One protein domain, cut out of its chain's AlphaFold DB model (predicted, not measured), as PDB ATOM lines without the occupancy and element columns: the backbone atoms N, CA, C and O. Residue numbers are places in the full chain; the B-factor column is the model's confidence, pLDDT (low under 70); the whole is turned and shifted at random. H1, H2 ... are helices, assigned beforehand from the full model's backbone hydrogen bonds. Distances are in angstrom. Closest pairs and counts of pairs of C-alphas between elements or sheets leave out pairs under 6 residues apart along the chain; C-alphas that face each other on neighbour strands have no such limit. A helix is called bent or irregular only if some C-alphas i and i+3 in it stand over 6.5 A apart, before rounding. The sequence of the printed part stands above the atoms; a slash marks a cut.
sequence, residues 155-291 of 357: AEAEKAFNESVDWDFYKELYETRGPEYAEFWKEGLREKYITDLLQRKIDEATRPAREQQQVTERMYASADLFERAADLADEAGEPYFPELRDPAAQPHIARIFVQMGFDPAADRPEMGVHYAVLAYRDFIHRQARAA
ATOM      1  N   ALA A 155      15.022 -87.338  23.471       62.94
ATOM      2  CA  ALA A 155      13.819 -86.543  23.244       62.94
ATOM      3  C   ALA A 155      13.990 -85.036  23.540       62.94
ATOM      4  O   ALA A 155      13.444 -84.199  22.828       62.94
ATOM      5  N   GLU A 156      14.761 -84.660  24.561       67.06
ATOM      6  CA  GLU A 156      15.063 -83.257  24.876       67.06
ATOM      7  C   GLU A 156      16.038 -82.640  23.870       67.06
ATOM      8  O   GLU A 156      15.877 -81.481  23.494       67.06
ATOM      9  N   ALA A 157      17.010 -83.419  23.383       64.38
ATOM     10  CA  ALA A 157      17.921 -82.971  22.330       64.38
ATOM     11  C   ALA A 157      17.181 -82.722  21.005       64.38
ATOM     12  O   ALA A 157      17.454 -81.740  20.318       64.38
ATOM     13  N   GLU A 158      16.215 -83.580  20.669       68.38
ATOM     14  CA  GLU A 158      15.364 -83.424  19.487       68.38
ATOM     15  C   GLU A 158      14.391 -82.246  19.619       68.38
ATOM     16  O   GLU A 158      14.189 -81.494  18.665       68.38
ATOM     17  N   LYS A 159      13.851 -82.019  20.821       74.62
ATOM     18  CA  LYS A 159      13.032 -80.840  21.116       74.62
ATOM     19  C   LYS A 159      13.831 -79.541  20.962       74.62
ATOM     20  O   LYS A 159      13.379 -78.638  20.266       74.62
ATOM     21  N   ALA A 160      15.025 -79.473  21.549       72.56
ATOM     22  CA  ALA A 160      15.895 -78.304  21.452       72.56
ATOM     23  C   ALA A 160      16.373 -78.050  20.010       72.56
ATOM     24  O   ALA A 160      16.452 -76.902  19.580       72.56
ATOM     25  N   PHE A 161      16.619 -79.111  19.233       74.81
ATOM     26  CA  PHE A 161      16.878 -78.981  17.800       74.81
ATOM     27  C   PHE A 161      15.681 -78.360  17.067       74.81
ATOM     28  O   PHE A 161      15.855 -77.361  16.376       74.81
ATOM     29  N   ASN A 162      14.467 -78.883  17.260       76.38
ATOM     30  CA  ASN A 162      13.262 -78.359  16.605       76.38
ATOM     31  C   ASN A 162      12.938 -76.906  16.995       76.38
ATOM     32  O   ASN A 162      12.360 -76.181  16.189       76.38
ATOM     33  N   GLU A 163      13.315 -76.472  18.199       78.75
ATOM     34  CA  GLU A 163      13.222 -75.069  18.632       78.75
ATOM     35  C   GLU A 163      14.299 -74.171  17.988       78.75
ATOM     36  O   GLU A 163      14.095 -72.967  17.868       78.75
ATOM     37  N   SER A 164      15.428 -74.742  17.551       73.38
ATOM     38  CA  SER A 164      16.522 -74.017  16.885       73.38
ATOM     39  C   SER A 164      16.362 -73.891  15.362       73.38
ATOM     40  O   SER A 164      17.102 -73.135  14.732       73.38
ATOM     41  N   VAL A 165      15.421 -74.631  14.766       78.75
ATOM     42  CA  VAL A 165      15.136 -74.581  13.325       78.75
ATOM     43  C   VAL A 165      14.306 -73.340  13.006       78.75
ATOM     44  O   VAL A 165      13.231 -73.133  13.565       78.75
ATOM     45  N   ASP A 166      14.779 -72.546  12.047       81.19
ATOM     46  CA  ASP A 166      13.982 -71.486  11.434       81.19
ATOM     47  C   ASP A 166      12.958 -72.107  10.470       81.19
ATOM     48  O   ASP A 166      13.264 -72.463   9.327       81.19
ATOM     49  N   TRP A 167      11.734 -72.297  10.968       80.44
ATOM     50  CA  TRP A 167      10.650 -72.928  10.217       80.44
ATOM     51  C   TRP A 167      10.106 -72.054   9.085       80.44
ATOM     52  O   TRP A 167       9.601 -72.597   8.099       80.44
ATOM     53  N   ASP A 168      10.229 -70.731   9.195       80.06
ATOM     54  CA  ASP A 168       9.789 -69.810   8.149       80.06
ATOM     55  C   ASP A 168      10.746 -69.884   6.953       80.06
ATOM     56  O   ASP A 168      10.303 -70.034   5.812       80.06
ATOM     57  N   PHE A 169      12.057 -69.923   7.213       74.94
ATOM     58  CA  PHE A 169      13.062 -70.144   6.171       74.94
ATOM     59  C   PHE A 169      12.991 -71.556   5.568       74.94
ATOM     60  O   PHE A 169      13.124 -71.730   4.355       74.94
ATOM     61  N   TYR A 170      12.713 -72.578   6.387       74.69
ATOM     62  CA  TYR A 170      12.457 -73.935   5.892       74.69
ATOM     63  C   TYR A 170      11.288 -73.962   4.901       74.69
ATOM     64  O   TYR A 170      11.372 -74.591   3.845       74.69
ATOM     65  N   LYS A 171      10.198 -73.256   5.221       80.94
ATOM     66  CA  LYS A 171       9.022 -73.162   4.357       80.94
ATOM     67  C   LYS A 171       9.326 -72.408   3.061       80.94
ATOM     68  O   LYS A 171       8.915 -72.861   1.996       80.94
ATOM     69  N   GLU A 172      10.094 -71.322   3.125       82.12
ATOM     70  CA  GLU A 172      10.563 -70.602   1.934       82.12
ATOM     71  C   GLU A 172      11.406 -71.506   1.020       82.12
ATOM     72  O   GLU A 172      11.190 -71.553  -0.193       82.12
ATOM     73  N   LEU A 173      12.334 -72.282   1.588       71.12
ATOM     74  CA  LEU A 173      13.125 -73.267   0.845       71.12
ATOM     75  C   LEU A 173      12.246 -74.354   0.223       71.12
ATOM     76  O   LEU A 173      12.447 -74.716  -0.937       71.12
ATOM     77  N   TYR A 174      11.254 -74.842   0.963       83.81
ATOM     78  CA  TYR A 174      10.315 -75.848   0.479       83.81
ATOM     79  C   TYR A 174       9.527 -75.347  -0.740       83.81
ATOM     80  O   TYR A 174       9.391 -76.066  -1.729       83.81
ATOM     81  N   GLU A 175       9.050 -74.101  -0.696       85.88
ATOM     82  CA  GLU A 175       8.259 -73.487  -1.769       85.88
ATOM     83  C   GLU A 175       9.111 -73.082  -2.985       85.88
ATOM     84  O   GLU A 175       8.661 -73.210  -4.122       85.88
ATOM     85  N   THR A 176      10.349 -72.619  -2.774       80.75
ATOM     86  CA  THR A 176      11.205 -72.083  -3.852       80.75
ATOM     87  C   THR A 176      12.129 -73.117  -4.494       80.75
ATOM     88  O   THR A 176      12.422 -73.025  -5.688       80.75
ATOM     89  N   ARG A 177      12.627 -74.083  -3.716       75.56
ATOM     90  CA  ARG A 177      13.653 -75.062  -4.127       75.56
ATOM     91  C   ARG A 177      13.133 -76.497  -4.130       75.56
ATOM     92  O   ARG A 177      13.797 -77.374  -4.678       75.56
ATOM     93  N   GLY A 178      11.952 -76.721  -3.561       76.56
ATOM     94  CA  GLY A 178      11.309 -78.023  -3.481       76.56
ATOM     95  C   GLY A 178      11.626 -78.793  -2.192       76.56
ATOM     96  O   GLY A 178      12.556 -78.452  -1.451       76.56
ATOM     97  N   PRO A 179      10.857 -79.862  -1.925       76.94
ATOM     98  CA  PRO A 179      10.892 -80.611  -0.667       76.94
ATOM     99  C   PRO A 179      12.245 -81.263  -0.370       76.94
ATOM    100  O   PRO A 179      12.707 -81.238   0.766       76.94
ATOM    101  N   GLU A 180      12.898 -81.821  -1.390       74.94
ATOM    102  CA  GLU A 180      14.160 -82.560  -1.244       74.94
ATOM    103  C   GLU A 180      15.295 -81.657  -0.741       74.94
ATOM    104  O   GLU A 180      16.088 -82.051   0.111       74.94
ATOM    105  N   TYR A 181      15.344 -80.415  -1.228       59.81
ATOM    106  CA  TYR A 181      16.367 -79.450  -0.837       59.81
ATOM    107  C   TYR A 181      16.134 -78.902   0.578       59.81
ATOM    108  O   TYR A 181      17.089 -78.704   1.331       59.81
ATOM    109  N   ALA A 182      14.871 -78.679   0.953       63.12
ATOM    110  CA  ALA A 182      14.510 -78.209   2.287       63.12
ATOM    111  C   ALA A 182      14.840 -79.253   3.370       63.12
ATOM    112  O   ALA A 182      15.445 -78.906   4.387       63.12
ATOM    113  N   GLU A 183      14.517 -80.533   3.140       72.44
ATOM    114  CA  GLU A 183      14.871 -81.609   4.079       72.44
ATOM    115  C   GLU A 183      16.392 -81.813   4.159       72.44
ATOM    116  O   GLU A 183      16.922 -81.902   5.265       72.44
ATOM    117  N   PHE A 184      17.128 -81.765   3.039       68.50
ATOM    118  CA  PHE A 184      18.599 -81.840   3.060       68.50
ATOM    119  C   PHE A 184      19.235 -80.717   3.899       68.50
ATOM    120  O   PHE A 184      20.149 -80.953   4.690       68.50
ATOM    121  N   TRP A 185      18.737 -79.483   3.770       80.25
ATOM    122  CA  TRP A 185      19.196 -78.354   4.584       80.25
ATOM    123  C   TRP A 185      18.937 -78.576   6.082       80.25
ATOM    124  O   TRP A 185      19.819 -78.340   6.913       80.25
ATOM    125  N   LYS A 186      17.747 -79.077   6.426       76.00
ATOM    126  CA  LYS A 186      17.346 -79.380   7.805       76.00
ATOM    127  C   LYS A 186      18.176 -80.517   8.406       76.00
ATOM    128  O   LYS A 186      18.573 -80.426   9.567       76.00
ATOM    129  N   GLU A 187      18.485 -81.554   7.631       71.62
ATOM    130  CA  GLU A 187      19.380 -82.637   8.049       71.62
ATOM    131  C   GLU A 187      20.809 -82.137   8.297       71.62
ATOM    132  O   GLU A 187      21.383 -82.450   9.339       71.62
ATOM    133  N   GLY A 188      21.353 -81.282   7.422       70.12
ATOM    134  CA  GLY A 188      22.675 -80.677   7.627       70.12
ATOM    135  C   GLY A 188      22.751 -79.792   8.879       70.12
ATOM    136  O   GLY A 188      23.751 -79.786   9.599       70.12
ATOM    137  N   LEU A 189      21.665 -79.081   9.200       70.44
ATOM    138  CA  LEU A 189      21.526 -78.348  10.462       70.44
ATOM    139  C   LEU A 189      21.477 -79.276  11.674       70.44
ATOM    140  O   LEU A 189      22.093 -78.975  12.699       70.44
ATOM    141  N   ARG A 190      20.777 -80.409  11.558       70.69
ATOM    142  CA  ARG A 190      20.698 -81.423  12.614       70.69
ATOM    143  C   ARG A 190      22.060 -82.023  12.910       70.69
ATOM    144  O   ARG A 190      22.434 -82.129  14.076       70.69
ATOM    145  N   GLU A 191      22.802 -82.382  11.870       69.88
ATOM    146  CA  GLU A 191      24.154 -82.917  11.995       69.88
ATOM    147  C   GLU A 191      25.066 -81.917  12.709       69.88
ATOM    148  O   GLU A 191      25.652 -82.253  13.738       69.88
ATOM    149  N   LYS A 192      25.085 -80.659  12.253       69.69
ATOM    150  CA  LYS A 192      25.872 -79.593  12.883       69.69
ATOM    151  C   LYS A 192      25.498 -79.384  14.354       69.69
ATOM    152  O   LYS A 192      26.383 -79.295  15.201       69.69
ATOM    153  N   TYR A 193      24.204 -79.350  14.672       70.00
ATOM    154  CA  TYR A 193      23.722 -79.203  16.046       70.00
ATOM    155  C   TYR A 193      24.182 -80.358  16.948       70.00
ATOM    156  O   TYR A 193      24.647 -80.130  18.066       70.00
ATOM    157  N   ILE A 194      24.102 -81.600  16.458       67.50
ATOM    158  CA  ILE A 194      24.574 -82.782  17.188       67.50
ATOM    159  C   ILE A 194      26.094 -82.728  17.373       67.50
ATOM    160  O   ILE A 194      26.574 -82.994  18.476       67.50
ATOM    161  N   THR A 195      26.855 -82.360  16.339       67.81
ATOM    162  CA  THR A 195      28.314 -82.205  16.429       67.81
ATOM    163  C   THR A 195      28.703 -81.148  17.462       67.81
ATOM    164  O   THR A 195      29.535 -81.426  18.323       67.81
ATOM    165  N   ASP A 196      28.067 -79.976  17.443       70.06
ATOM    166  CA  ASP A 196      28.340 -78.898  18.400       70.06
ATOM    167  C   ASP A 196      27.982 -79.314  19.835       70.06
ATOM    168  O   ASP A 196      28.712 -79.015  20.784       70.06
ATOM    169  N   LEU A 197      26.879 -80.043  20.013       70.44
ATOM    170  CA  LEU A 197      26.462 -80.563  21.313       70.44
ATOM    171  C   LEU A 197      27.439 -81.618  21.847       70.44
ATOM    172  O   LEU A 197      27.781 -81.595  23.031       70.44
ATOM    173  N   LEU A 198      27.920 -82.521  20.989       67.06
ATOM    174  CA  LEU A 198      28.949 -83.497  21.347       67.06
ATOM    175  C   LEU A 198      30.268 -82.809  21.699       67.06
ATOM    176  O   LEU A 198      30.861 -83.137  22.723       67.06
ATOM    177  N   GLN A 199      30.688 -81.820  20.910       70.12
ATOM    178  CA  GLN A 199      31.911 -81.067  21.162       70.12
ATOM    179  C   GLN A 199      31.859 -80.350  22.514       70.12
ATOM    180  O   GLN A 199      32.778 -80.493  23.317       70.12
ATOM    181  N   ARG A 200      30.747 -79.673  22.828       71.06
ATOM    182  CA  ARG A 200      30.546 -79.041  24.144       71.06
ATOM    183  C   ARG A 200      30.631 -80.046  25.286       71.06
ATOM    184  O   ARG A 200      31.259 -79.752  26.296       71.06
ATOM    185  N   LYS A 201      30.053 -81.240  25.122       67.62
ATOM    186  CA  LYS A 201      30.133 -82.305  26.133       67.62
ATOM    187  C   LYS A 201      31.552 -82.832  26.315       67.62
ATOM    188  O   LYS A 201      31.960 -83.078  27.446       67.62
ATOM    189  N   ILE A 202      32.302 -83.002  25.228       69.69
ATOM    190  CA  ILE A 202      33.712 -83.399  25.292       69.69
ATOM    191  C   ILE A 202      34.520 -82.316  26.007       69.69
ATOM    192  O   ILE A 202      35.302 -82.632  26.899       69.69
ATOM    193  N   ASP A 203      34.324 -81.045  25.664       70.50
ATOM    194  CA  ASP A 203      35.034 -79.938  26.305       70.50
ATOM    195  C   ASP A 203      34.675 -79.812  27.790       70.50
ATOM    196  O   ASP A 203      35.566 -79.623  28.613       70.50
ATOM    197  N   GLU A 204      33.412 -80.007  28.165       69.62
ATOM    198  CA  GLU A 204      32.982 -80.015  29.566       69.62
ATOM    199  C   GLU A 204      33.564 -81.203  30.347       69.62
ATOM    200  O   GLU A 204      34.096 -81.022  31.443       69.62
ATOM    201  N   ALA A 205      33.549 -82.404  29.762       66.06
ATOM    202  CA  ALA A 205      34.118 -83.602  30.374       66.06
ATOM    203  C   ALA A 205      35.652 -83.538  30.493       66.06
ATOM    204  O   ALA A 205      36.224 -84.055  31.452       66.06
ATOM    205  N   THR A 206      36.328 -82.900  29.535       71.06
ATOM    206  CA  THR A 206      37.797 -82.777  29.516       71.06
ATOM    207  C   THR A 206      38.315 -81.548  30.260       71.06
ATOM    208  O   THR A 206      39.497 -81.518  30.611       71.06
ATOM    209  N   ARG A 207      37.460 -80.563  30.572       76.31
ATOM    210  CA  ARG A 207      37.817 -79.368  31.351       76.31
ATOM    211  C   ARG A 207      38.569 -79.680  32.654       76.31
ATOM    212  O   ARG A 207      39.667 -79.147  32.805       76.31
ATOM    213  N   PRO A 208      38.078 -80.551  33.561       67.81
ATOM    214  CA  PRO A 208      38.787 -80.830  34.812       67.81
ATOM    215  C   PRO A 208      40.167 -81.460  34.583       67.81
ATOM    216  O   PRO A 208      41.115 -81.145  35.297       67.81
ATOM    217  N   ALA A 209      40.312 -82.308  33.560       70.25
ATOM    218  CA  ALA A 209      41.597 -82.915  33.222       70.25
ATOM    219  C   ALA A 209      42.595 -81.876  32.682       70.25
ATOM    220  O   ALA A 209      43.754 -81.873  33.094       70.25
ATOM    221  N   ARG A 210      42.143 -80.955  31.816       72.50
ATOM    222  CA  ARG A 210      42.967 -79.842  31.312       72.50
ATOM    223  C   ARG A 210      43.391 -78.901  32.442       72.50
ATOM    224  O   ARG A 210      44.556 -78.524  32.512       72.50
ATOM    225  N   GLU A 211      42.478 -78.558  33.349       74.31
ATOM    226  CA  GLU A 211      42.786 -77.739  34.529       74.31
ATOM    227  C   GLU A 211      43.831 -78.425  35.426       74.31
ATOM    228  O   GLU A 211      44.798 -77.795  35.854       74.31
ATOM    229  N   GLN A 212      43.698 -79.735  35.658       71.31
ATOM    230  CA  GLN A 212      44.662 -80.501  36.451       71.31
ATOM    231  C   GLN A 212      46.040 -80.594  35.776       71.31
ATOM    232  O   GLN A 212      47.063 -80.484  36.458       71.31
ATOM    233  N   GLN A 213      46.084 -80.754  34.450       76.12
ATOM    234  CA  GLN A 213      47.330 -80.723  33.680       76.12
ATOM    235  C   GLN A 213      48.018 -79.362  33.792       76.12
ATOM    236  O   GLN A 213      49.192 -79.319  34.141       76.12
ATOM    237  N   GLN A 214      47.284 -78.259  33.625       78.25
ATOM    238  CA  GLN A 214      47.844 -76.912  33.772       78.25
ATOM    239  C   GLN A 214      48.393 -76.656  35.180       78.25
ATOM    240  O   GLN A 214      49.448 -76.044  35.328       78.25
ATOM    241  N   VAL A 215      47.708 -77.128  36.229       72.69
ATOM    242  CA  VAL A 215      48.231 -77.036  37.603       72.69
ATOM    243  C   VAL A 215      49.534 -77.819  37.729       72.69
ATOM    244  O   VAL A 215      50.498 -77.308  38.289       72.69
ATOM    245  N   THR A 216      49.581 -79.031  37.180       73.19
ATOM    246  CA  THR A 216      50.761 -79.901  37.240       73.19
ATOM    247  C   THR A 216      51.950 -79.295  36.490       73.19
ATOM    248  O   THR A 216      53.052 -79.239  37.027       73.19
ATOM    249  N   GLU A 217      51.730 -78.764  35.288       77.56
ATOM    250  CA  GLU A 217      52.751 -78.063  34.502       77.56
ATOM    251  C   GLU A 217      53.287 -76.832  35.234       77.56
ATOM    252  O   GLU A 217      54.498 -76.633  35.302       77.56
ATOM    253  N   ARG A 218      52.407 -76.036  35.856       75.38
ATOM    254  CA  ARG A 218      52.822 -74.881  36.668       75.38
ATOM    255  C   ARG A 218      53.605 -75.295  37.911       75.38
ATOM    256  O   ARG A 218      54.557 -74.609  38.272       75.38
ATOM    257  N   MET A 219      53.244 -76.413  38.543       73.06
ATOM    258  CA  MET A 219      54.014 -76.962  39.662       73.06
ATOM    259  C   MET A 219      55.421 -77.369  39.207       73.06
ATOM    260  O   MET A 219      56.389 -77.002  39.868       73.06
ATOM    261  N   TYR A 220      55.561 -78.036  38.059       75.56
ATOM    262  CA  TYR A 220      56.882 -78.363  37.511       75.56
ATOM    263  C   TYR A 220      57.682 -77.117  37.117       75.56
ATOM    264  O   TYR A 220      58.862 -77.033  37.439       75.56
ATOM    265  N   ALA A 221      57.043 -76.113  36.513       78.69
ATOM    266  CA  ALA A 221      57.693 -74.846  36.174       78.69
ATOM    267  C   ALA A 221      58.180 -74.066  37.413       78.69
ATOM    268  O   ALA A 221      59.107 -73.266  37.316       78.69
ATOM    269  N   SER A 222      57.584 -74.301  38.587       78.69
ATOM    270  CA  SER A 222      58.025 -73.703  39.854       78.69
ATOM    271  C   SER A 222      59.217 -74.414  40.515       78.69
ATOM    272  O   SER A 222      59.749 -73.897  41.493       78.69
ATOM    273  N   ALA A 223      59.675 -75.558  39.992       82.94
ATOM    274  CA  ALA A 223      60.779 -76.317  40.589       82.94
ATOM    275  C   ALA A 223      62.082 -75.498  40.651       82.94
ATOM    276  O   ALA A 223      62.622 -75.294  41.738       82.94
ATOM    277  N   ASP A 224      62.513 -74.919  39.527       83.25
ATOM    278  CA  ASP A 224      63.728 -74.089  39.445       83.25
ATOM    279  C   ASP A 224      63.635 -72.820  40.310       83.25
ATOM    280  O   ASP A 224      64.636 -72.259  40.764       83.25
ATOM    281  N   LEU A 225      62.419 -72.305  40.515       86.50
ATOM    282  CA  LEU A 225      62.170 -71.182  41.417       86.50
ATOM    283  C   LEU A 225      62.404 -71.599  42.872       86.50
ATOM    284  O   LEU A 225      63.024 -70.865  43.639       86.50
ATOM    285  N   PHE A 226      61.900 -72.769  43.251       88.00
ATOM    286  CA  PHE A 226      61.997 -73.273  44.614       88.00
ATOM    287  C   PHE A 226      63.404 -73.716  44.972       88.00
ATOM    288  O   PHE A 226      63.817 -73.466  46.097       88.00
ATOM    289  N   GLU A 227      64.152 -74.300  44.037       87.38
ATOM    290  CA  GLU A 227      65.573 -74.592  44.243       87.38
ATOM    291  C   GLU A 227      66.358 -73.305  44.526       87.38
ATOM    292  O   GLU A 227      67.029 -73.204  45.551       87.38
ATOM    293  N   ARG A 228      66.172 -72.261  43.706       86.94
ATOM    294  CA  ARG A 228      66.815 -70.954  43.936       86.94
ATOM    295  C   ARG A 228      66.421 -70.329  45.272       86.94
ATOM    296  O   ARG A 228      67.267 -69.764  45.957       86.94
ATOM    297  N   ALA A 229      65.148 -70.423  45.652       86.62
ATOM    298  CA  ALA A 229      64.675 -69.906  46.932       86.62
ATOM    299  C   ALA A 229      65.180 -70.732  48.130       86.62
ATOM    300  O   ALA A 229      65.413 -70.168  49.196       86.62
ATOM    301  N   ALA A 230      65.380 -72.043  47.967       87.25
ATOM    302  CA  ALA A 230      65.920 -72.935  48.995       87.25
ATOM    303  C   ALA A 230      67.403 -72.677  49.303       87.25
ATOM    304  O   ALA A 230      67.884 -73.081  50.366       87.25
ATOM    305  N   ASP A 231      68.118 -72.032  48.382       89.06
ATOM    306  CA  ASP A 231      69.523 -71.642  48.535       89.06
ATOM    307  C   ASP A 231      69.711 -70.238  49.116       89.06
ATOM    308  O   ASP A 231      70.835 -69.848  49.435       89.06
ATOM    309  N   LEU A 232      68.626 -69.481  49.308       86.56
ATOM    310  CA  LEU A 232      68.687 -68.204  50.010       86.56
ATOM    311  C   LEU A 232      68.994 -68.448  51.490       86.56
ATOM    312  O   LEU A 232      68.208 -69.076  52.202       86.56
ATOM    313  N   ALA A 233      70.110 -67.891  51.949       87.88
ATOM    314  CA  ALA A 233      70.556 -67.942  53.333       87.88
ATOM    315  C   ALA A 233      70.815 -66.537  53.887       87.88
ATOM    316  O   ALA A 233      71.102 -65.605  53.130       87.88
ATOM    317  N   ASP A 234      70.681 -66.391  55.201       87.38
ATOM    318  CA  ASP A 234      70.984 -65.158  55.916       87.38
ATOM    319  C   ASP A 234      72.503 -64.936  56.077       87.38
ATOM    320  O   ASP A 234      73.332 -65.732  55.631       87.38
ATOM    321  N   GLU A 235      72.890 -63.832  56.721       87.00
ATOM    322  CA  GLU A 235      74.303 -63.507  56.973       87.00
ATOM    323  C   GLU A 235      75.011 -64.531  57.881       87.00
ATOM    324  O   GLU A 235      76.241 -64.618  57.863       87.00
ATOM    325  N   ALA A 236      74.256 -65.316  58.657       87.81
ATOM    326  CA  ALA A 236      74.771 -66.404  59.483       87.81
ATOM    327  C   ALA A 236      74.894 -67.733  58.708       87.81
ATOM    328  O   ALA A 236      75.476 -68.687  59.226       87.81
ATOM    329  N   GLY A 237      74.409 -67.785  57.462       86.56
ATOM    330  CA  GLY A 237      74.405 -68.975  56.616       86.56
ATOM    331  C   GLY A 237      73.199 -69.892  56.835       86.56
ATOM    332  O   GLY A 237      73.170 -70.987  56.272       86.56
ATOM    333  N   GLU A 238      72.204 -69.466  57.616       86.88
ATOM    334  CA  GLU A 238      70.978 -70.224  57.848       86.88
ATOM    335  C   GLU A 238      69.986 -70.010  56.695       86.88
ATOM    336  O   GLU A 238      69.777 -68.875  56.256       86.88
ATOM    337  N   PRO A 239      69.345 -71.071  56.175       87.75
ATOM    338  CA  PRO A 239      68.407 -70.946  55.068       87.75
ATOM    339  C   PRO A 239      67.161 -70.156  55.490       87.75
ATOM    340  O   PRO A 239      66.530 -70.458  56.501       87.75
ATOM    341  N   TYR A 240      66.733 -69.196  54.666       86.88
ATOM    342  CA  TYR A 240      65.498 -68.435  54.905       86.88
ATOM    343  C   TYR A 240      64.241 -69.323  54.849       86.88
ATOM    344  O   TYR A 240      63.260 -69.083  55.564       86.88
ATOM    345  N   PHE A 241      64.273 -70.354  54.000       91.62
ATOM    346  CA  PHE A 241      63.159 -71.270  53.743       91.62
ATOM    347  C   PHE A 241      63.619 -72.735  53.826       91.62
ATOM    348  O   PHE A 241      63.700 -73.418  52.800       91.62
ATOM    349  N   PRO A 242      63.937 -73.252  55.029       89.62
ATOM    350  CA  PRO A 242      64.402 -74.631  55.196       89.62
ATOM    351  C   PRO A 242      63.388 -75.669  54.694       89.62
ATOM    352  O   PRO A 242      63.776 -76.753  54.268       89.62
ATOM    353  N   GLU A 243      62.094 -75.336  54.683       91.38
ATOM    354  CA  GLU A 243      61.014 -76.218  54.233       91.38
ATOM    355  C   GLU A 243      61.082 -76.537  52.738       91.38
ATOM    356  O   GLU A 243      60.575 -77.569  52.311       91.38
ATOM    357  N   LEU A 244      61.717 -75.688  51.926       90.56
ATOM    358  CA  LEU A 244      61.862 -75.956  50.493       90.56
ATOM    359  C   LEU A 244      62.853 -77.091  50.203       90.56
ATOM    360  O   LEU A 244      62.809 -77.668  49.119       90.56
ATOM    361  N   ARG A 245      63.716 -77.432  51.169       88.31
ATOM    362  CA  ARG A 245      64.644 -78.571  51.092       88.31
ATOM    363  C   ARG A 245      64.013 -79.880  51.572       88.31
ATOM    364  O   ARG A 245      64.606 -80.940  51.382       88.31
ATOM    365  N   ASP A 246      62.835 -79.820  52.194       89.06
ATOM    366  CA  ASP A 246      62.096 -81.002  52.626       89.06
ATOM    367  C   ASP A 246      61.245 -81.550  51.460       89.06
ATOM    368  O   ASP A 246      60.289 -80.891  51.030       89.06
ATOM    369  N   PRO A 247      61.535 -82.770  50.956       83.56
ATOM    370  CA  PRO A 247      60.791 -83.365  49.849       83.56
ATOM    371  C   PRO A 247      59.316 -83.632  50.182       83.56
ATOM    372  O   PRO A 247      58.507 -83.780  49.265       83.56
ATOM    373  N   ALA A 248      58.940 -83.693  51.464       85.62
ATOM    374  CA  ALA A 248      57.545 -83.817  51.872       85.62
ATOM    375  C   ALA A 248      56.809 -82.468  51.825       85.62
ATOM    376  O   ALA A 248      55.649 -82.424  51.421       85.62
ATOM    377  N   ALA A 249      57.466 -81.365  52.197       85.62
ATOM    378  CA  ALA A 249      56.860 -80.033  52.250       85.62
ATOM    379  C   ALA A 249      56.791 -79.344  50.877       85.62
ATOM    380  O   ALA A 249      55.814 -78.650  50.572       85.62
ATOM    381  N   GLN A 250      57.794 -79.560  50.024       84.06
ATOM    382  CA  GLN A 250      57.935 -78.879  48.735       84.06
ATOM    383  C   GLN A 250      56.697 -79.016  47.813       84.06
ATOM    384  O   GLN A 250      56.238 -77.991  47.295       84.06
ATOM    385  N   PRO A 251      56.058 -80.198  47.648       82.81
ATOM    386  CA  PRO A 251      54.849 -80.327  46.827       82.81
ATOM    387  C   PRO A 251      53.645 -79.559  47.388       82.81
ATOM    388  O   PRO A 251      52.818 -79.053  46.626       82.81
ATOM    389  N   HIS A 252      53.533 -79.446  48.717       84.19
ATOM    390  CA  HIS A 252      52.470 -78.669  49.352       84.19
ATOM    391  C   HIS A 252      52.661 -77.177  49.101       84.19
ATOM    392  O   HIS A 252      51.711 -76.497  48.717       84.19
ATOM    393  N   ILE A 253      53.891 -76.686  49.239       84.81
ATOM    394  CA  ILE A 253      54.230 -75.288  48.967       84.81
ATOM    395  C   ILE A 253      54.002 -74.962  47.480       84.81
ATOM    396  O   ILE A 253      53.389 -73.940  47.175       84.81
ATOM    397  N   ALA A 254      54.365 -75.866  46.557       82.19
ATOM    398  CA  ALA A 254      54.110 -75.722  45.112       82.19
ATOM    399  C   ALA A 254      52.618 -75.595  44.813       82.19
ATOM    400  O   ALA A 254      52.183 -74.740  44.041       82.19
ATOM    401  N   ARG A 255      51.808 -76.428  45.470       82.62
ATOM    402  CA  ARG A 255      50.361 -76.408  45.287       82.62
ATOM    403  C   ARG A 255      49.754 -75.098  45.775       82.62
ATOM    404  O   ARG A 255      48.929 -74.529  45.068       82.62
ATOM    405  N   ILE A 256      50.165 -74.613  46.949       82.50
ATOM    406  CA  ILE A 256      49.686 -73.341  47.507       82.50
ATOM    407  C   ILE A 256      50.116 -72.179  46.598       82.50
ATOM    408  O   ILE A 256      49.291 -71.329  46.275       82.50
ATOM    409  N   PHE A 257      51.361 -72.176  46.112       83.56
ATOM    410  CA  PHE A 257      51.864 -71.178  45.164       83.56
ATOM    411  C   PHE A 257      50.968 -71.062  43.919       83.56
ATOM    412  O   PHE A 257      50.487 -69.973  43.602       83.56
ATOM    413  N   VAL A 258      50.660 -72.193  43.269       84.25
ATOM    414  CA  VAL A 258      49.789 -72.221  42.081       84.25
ATOM    415  C   VAL A 258      48.344 -71.841  42.426       84.25
ATOM    416  O   VAL A 258      47.708 -71.107  41.671       84.25
ATOM    417  N   GLN A 259      47.816 -72.292  43.570       82.50
ATOM    418  CA  GLN A 259      46.450 -71.976  44.013       82.50
ATOM    419  C   GLN A 259      46.239 -70.493  44.326       82.50
ATOM    420  O   GLN A 259      45.152 -69.971  44.086       82.50
ATOM    421  N   MET A 260      47.266 -69.804  44.822       79.06
ATOM    422  CA  MET A 260      47.230 -68.353  45.030       79.06
ATOM    423  C   MET A 260      47.319 -67.562  43.717       79.06
ATOM    424  O   MET A 260      47.195 -66.341  43.729       79.06
ATOM    425  N   GLY A 261      47.508 -68.244  42.582       81.00
ATOM    426  CA  GLY A 261      47.581 -67.621  41.265       81.00
ATOM    427  C   GLY A 261      48.921 -66.949  40.980       81.00
ATOM    428  O   GLY A 261      48.977 -66.098  40.095       81.00
ATOM    429  N   PHE A 262      49.986 -67.306  41.705       82.25
ATOM    430  CA  PHE A 262      51.321 -66.816  41.381       82.25
ATOM    431  C   PHE A 262      51.838 -67.475  40.102       82.25
ATOM    432  O   PHE A 262      51.692 -68.682  39.891       82.25
ATOM    433  N   ASP A 263      52.436 -66.655  39.245       81.56
ATOM    434  CA  ASP A 263      53.063 -67.089  38.004       81.56
ATOM    435  C   ASP A 263      54.575 -67.245  38.238       81.56
ATOM    436  O   ASP A 263      55.218 -66.276  38.660       81.56
ATOM    437  N   PRO A 264      55.165 -68.433  37.993       77.75
ATOM    438  CA  PRO A 264      56.608 -68.625  38.120       77.75
ATOM    439  C   PRO A 264      57.423 -67.760  37.140       77.75
ATOM    440  O   PRO A 264      58.609 -67.548  37.384       77.75
ATOM    441  N   ALA A 265      56.807 -67.245  36.068       79.81
ATOM    442  CA  ALA A 265      57.429 -66.363  35.080       79.81
ATOM    443  C   ALA A 265      57.172 -64.859  35.323       79.81
ATOM    444  O   ALA A 265      57.534 -64.038  34.481       79.81
ATOM    445  N   ALA A 266      56.540 -64.478  36.441       82.69
ATOM    446  CA  ALA A 266      56.318 -63.071  36.784       82.69
ATOM    447  C   ALA A 266      57.634 -62.317  37.073       82.69
ATOM    448  O   ALA A 266      58.664 -62.928  37.327       82.69
ATOM    449  N   ASP A 267      57.579 -60.980  37.135       73.81
ATOM    450  CA  ASP A 267      58.749 -60.128  37.429       73.81
ATOM    451  C   ASP A 267      59.310 -60.290  38.860       73.81
ATOM    452  O   ASP A 267      60.420 -59.841  39.144       73.81
ATOM    453  N   ARG A 268      58.534 -60.868  39.792       77.25
ATOM    454  CA  ARG A 268      58.922 -61.080  41.206       77.25
ATOM    455  C   ARG A 268      58.377 -62.398  41.765       77.25
ATOM    456  O   ARG A 268      57.512 -62.382  42.650       77.25
ATOM    457  N   PRO A 269      58.823 -63.544  41.243       79.81
ATOM    458  CA  PRO A 269      58.260 -64.831  41.618       79.81
ATOM    459  C   PRO A 269      58.669 -65.248  43.045       79.81
ATOM    460  O   PRO A 269      57.943 -66.000  43.695       79.81
ATOM    461  N   GLU A 270      59.754 -64.689  43.597       83.06
ATOM    462  CA  GLU A 270      60.258 -64.973  44.951       83.06
ATOM    463  C   GLU A 270      59.279 -64.524  46.044       83.06
ATOM    464  O   GLU A 270      59.110 -65.206  47.056       83.06
ATOM    465  N   MET A 271      58.574 -63.407  45.826       83.12
ATOM    466  CA  MET A 271      57.524 -62.949  46.743       83.12
ATOM    467  C   MET A 271      56.395 -63.977  46.847       83.12
ATOM    468  O   MET A 271      55.882 -64.222  47.938       83.12
ATOM    469  N   GLY A 272      56.035 -64.614  45.730       84.12
ATOM    470  CA  GLY A 272      55.044 -65.686  45.715       84.12
ATOM    471  C   GLY A 272      55.502 -66.902  46.524       84.12
ATOM    472  O   GLY A 272      54.707 -67.458  47.282       84.12
ATOM    473  N   VAL A 273      56.789 -67.270  46.436       86.81
ATOM    474  CA  VAL A 273      57.374 -68.348  47.257       86.81
ATOM    475  C   VAL A 273      57.268 -68.010  48.739       86.81
ATOM    476  O   VAL A 273      56.800 -68.832  49.522       86.81
ATOM    477  N   HIS A 274      57.629 -66.784  49.122       85.62
ATOM    478  CA  HIS A 274      57.548 -66.334  50.509       85.62
ATOM    479  C   HIS A 274      56.122 -66.458  51.069       85.62
ATOM    480  O   HIS A 274      55.921 -67.060  52.126       85.62
ATOM    481  N   TYR A 275      55.112 -65.964  50.342       85.50
ATOM    482  CA  TYR A 275      53.712 -66.109  50.754       85.50
ATOM    483  C   TYR A 275      53.265 -67.574  50.813       85.50
ATOM    484  O   TYR A 275      52.525 -67.948  51.725       85.50
ATOM    485  N   ALA A 276      53.735 -68.418  49.892       87.44
ATOM    486  CA  ALA A 276      53.390 -69.836  49.874       87.44
ATOM    487  C   ALA A 276      53.964 -70.583  51.083       87.44
ATOM    488  O   ALA A 276      53.256 -71.373  51.708       87.44
ATOM    489  N   VAL A 277      55.210 -70.284  51.463       87.75
ATOM    490  CA  VAL A 277      55.844 -70.842  52.664       87.75
ATOM    491  C   VAL A 277      55.128 -70.367  53.931       87.75
ATOM    492  O   VAL A 277      54.855 -71.176  54.817       87.75
ATOM    493  N   LEU A 278      54.757 -69.086  54.022       85.62
ATOM    494  CA  LEU A 278      53.984 -68.575  55.162       85.62
ATOM    495  C   LEU A 278      52.621 -69.268  55.296       85.62
ATOM    496  O   LEU A 278      52.240 -69.668  56.398       85.62
ATOM    497  N   ALA A 279      51.906 -69.456  54.184       85.25
ATOM    498  CA  ALA A 279      50.633 -70.172  54.171       85.25
ATOM    499  C   ALA A 279      50.800 -71.651  54.563       85.25
ATOM    500  O   ALA A 279      49.985 -72.187  55.313       85.25
ATOM    501  N   TYR A 280      51.878 -72.301  54.113       88.19
ATOM    502  CA  TYR A 280      52.218 -73.664  54.519       88.19
ATOM    503  C   TYR A 280      52.489 -73.766  56.027       88.19
ATOM    504  O   TYR A 280      51.927 -74.635  56.694       88.19
ATOM    505  N   ARG A 281      53.281 -72.845  56.595       87.44
ATOM    506  CA  ARG A 281      53.540 -72.793  58.044       87.44
ATOM    507  C   ARG A 281      52.244 -72.635  58.839       87.44
ATOM    508  O   ARG A 281      52.022 -73.378  59.793       87.44
ATOM    509  N   ASP A 282      51.361 -71.722  58.430       85.69
ATOM    510  CA  ASP A 282      50.052 -71.541  59.074       85.69
ATOM    511  C   ASP A 282      49.190 -72.813  58.989       85.69
ATOM    512  O   ASP A 282      48.602 -73.234  59.987       85.69
ATOM    513  N   PHE A 283      49.174 -73.490  57.837       85.81
ATOM    514  CA  PHE A 283      48.472 -74.764  57.668       85.81
ATOM    515  C   PHE A 283      48.985 -75.854  58.624       85.81
ATOM    516  O   PHE A 283      48.182 -76.473  59.329       85.81
ATOM    517  N   ILE A 284      50.304 -76.052  58.708       85.19
ATOM    518  CA  ILE A 284      50.917 -77.032  59.617       85.19
ATOM    519  C   ILE A 284      50.641 -76.672  61.082       85.19
ATOM    520  O   ILE A 284      50.256 -77.538  61.869       85.19
ATOM    521  N   HIS A 285      50.747 -75.395  61.458       80.19
ATOM    522  CA  HIS A 285      50.417 -74.947  62.812       80.19
ATOM    523  C   HIS A 285      48.947 -75.189  63.169       80.19
ATOM    524  O   HIS A 285      48.649 -75.600  64.294       80.19
ATOM    525  N   ARG A 286      48.013 -74.971  62.235       76.56
ATOM    526  CA  ARG A 286      46.589 -75.272  62.445       76.56
ATOM    527  C   ARG A 286      46.336 -76.770  62.576       76.56
ATOM    528  O   ARG A 286      45.591 -77.157  63.472       76.56
ATOM    529  N   GLN A 287      46.974 -77.605  61.755       79.12
ATOM    530  CA  GLN A 287      46.885 -79.062  61.900       79.12
ATOM    531  C   GLN A 287      47.426 -79.537  63.252       79.12
ATOM    532  O   GLN A 287      46.761 -80.314  63.932       79.12
ATOM    533  N   ALA A 288      48.582 -79.027  63.681       79.56
ATOM    534  CA  ALA A 288      49.163 -79.364  64.976       79.56
ATOM    535  C   ALA A 288      48.255 -78.938  66.144       79.56
ATOM    536  O   ALA A 288      48.078 -79.693  67.098       79.56
ATOM    537  N   ARG A 289      47.616 -77.761  66.059       75.81
ATOM    538  CA  ARG A 289      46.623 -77.313  67.055       75.81
ATOM    539  C   ARG A 289      45.371 -78.187  67.059       75.81
ATOM    540  O   ARG A 289      44.894 -78.519  68.137       75.81
ATOM    541  N   ALA A 290      44.868 -78.582  65.891       72.50
ATOM    542  CA  ALA A 290      43.712 -79.469  65.780       72.50
ATOM    543  C   ALA A 290      44.007 -80.880  66.319       72.50
ATOM    544  O   ALA A 290      43.143 -81.486  66.940       72.50
ATOM    545  N   ALA A 291      45.233 -81.383  66.142       66.56
ATOM    546  CA  ALA A 291      45.674 -82.662  66.699       66.56
ATOM    547  C   ALA A 291      45.947 -82.599  68.216       66.56
ATOM    548  O   ALA A 291      45.778 -83.595  68.915       66.56
TER     549      ALA A 291
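AT A GLANCE: This is residues 155 to 291 of the 357 residues of an uncharacterized protein of Alphaproteobacteria bacterium RIFCSPHIGHO2_12_FULL_63_12 (UniProt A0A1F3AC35). One long bent helix, H3, makes a shaft that joins two ends: H2 and H3 form a helical hairpin at one end, with H1 beside the shaft, and H4, H5, H6 and H7 gather as a small head at the other. Residues 198 to 213 of the shaft stand free, and the end of H7, residues 285 to 291, sticks out of the head. The printed part has 137 residues, with seven named helices, H1 to H7 in chain order, and no named strand; the class is all helix. The whole is extended, with a radius of gyration of the C-alphas of 28.1 A and spans of 91 by 37 by 20 A.

HOW THE PARTS SIT: H1, residues 155 to 164, is apart from H2, residues 167 to 177. H3, residues 179 to 221, was assigned as one helix by its hydrogen bonds but is bent: C-alphas 205 and 208 are 7.0 A apart, and its arms H3a, residues 179 to 205, and H3b, residues 208 to 221, stand at a steep tilt of 45 degrees. H1 is close to H3a but not clearly touching; their closest C-alphas, of Phe 161 and Arg 190, are 6.9 A apart. H2 and H3a are a hairpin and touch, with H3a's residues 179 to 186 alone, closest at the C-alphas of Tyr 174 and Ala 182, 5.1 A, at a steep tilt of 40 degrees, opposite ways. H6, residues 250 to 259, is the hub, touching three helices. It touches residues 215 to 219 of H3b, closest at the C-alphas of Met 219 and Ala 254, 5.6 A. H7, residues 269 to 291, touches H6 with residues 272 to 280 alone, closest at the C-alphas of Phe 257 and Ala 276, 5.1 A, at 69 degrees, a steep tilt only just short of about perpendicular. H4, residues 223 to 230, is about perpendicular to H7, at 76 degrees, and touches its residues 269 to 273, closest at the C-alphas of Ala 229 and Glu 270, 6.9 A. H5, residues 242 to 245, touches H4, closest at the C-alphas of Ala 230 and Leu 244, 5.3 A, and only just touches H6, only at the corner, with 3 pairs of C-alphas within 8 A, the closest those of Leu 244 and Gln 250, 5.2 A. The helix packing is mostly crossed. Each O i to N i+4 pair is within hydrogen-bond range in H1, H2, H3a, H3b, H4, H6 and H7; H5 is too short for such a pair.

IN THESE COORDINATES: H1 begins at C-alpha 155, (13.819, -86.543, 23.244). H3a is 38.9 A long, H3b 19.9 A, and H7 33.2 A, ending at C-alpha 291, (45.674, -82.662, 66.699).

THE WHOLE: The farthest C-alphas, of Glu 175 and Ala 236, are 90.7 A apart. The printed part has no cut; the link from H4 to H5 is long. Mean pLDDT is 78.7 over the printed part, and 18 residues are under 70, among them residues 155 to 158.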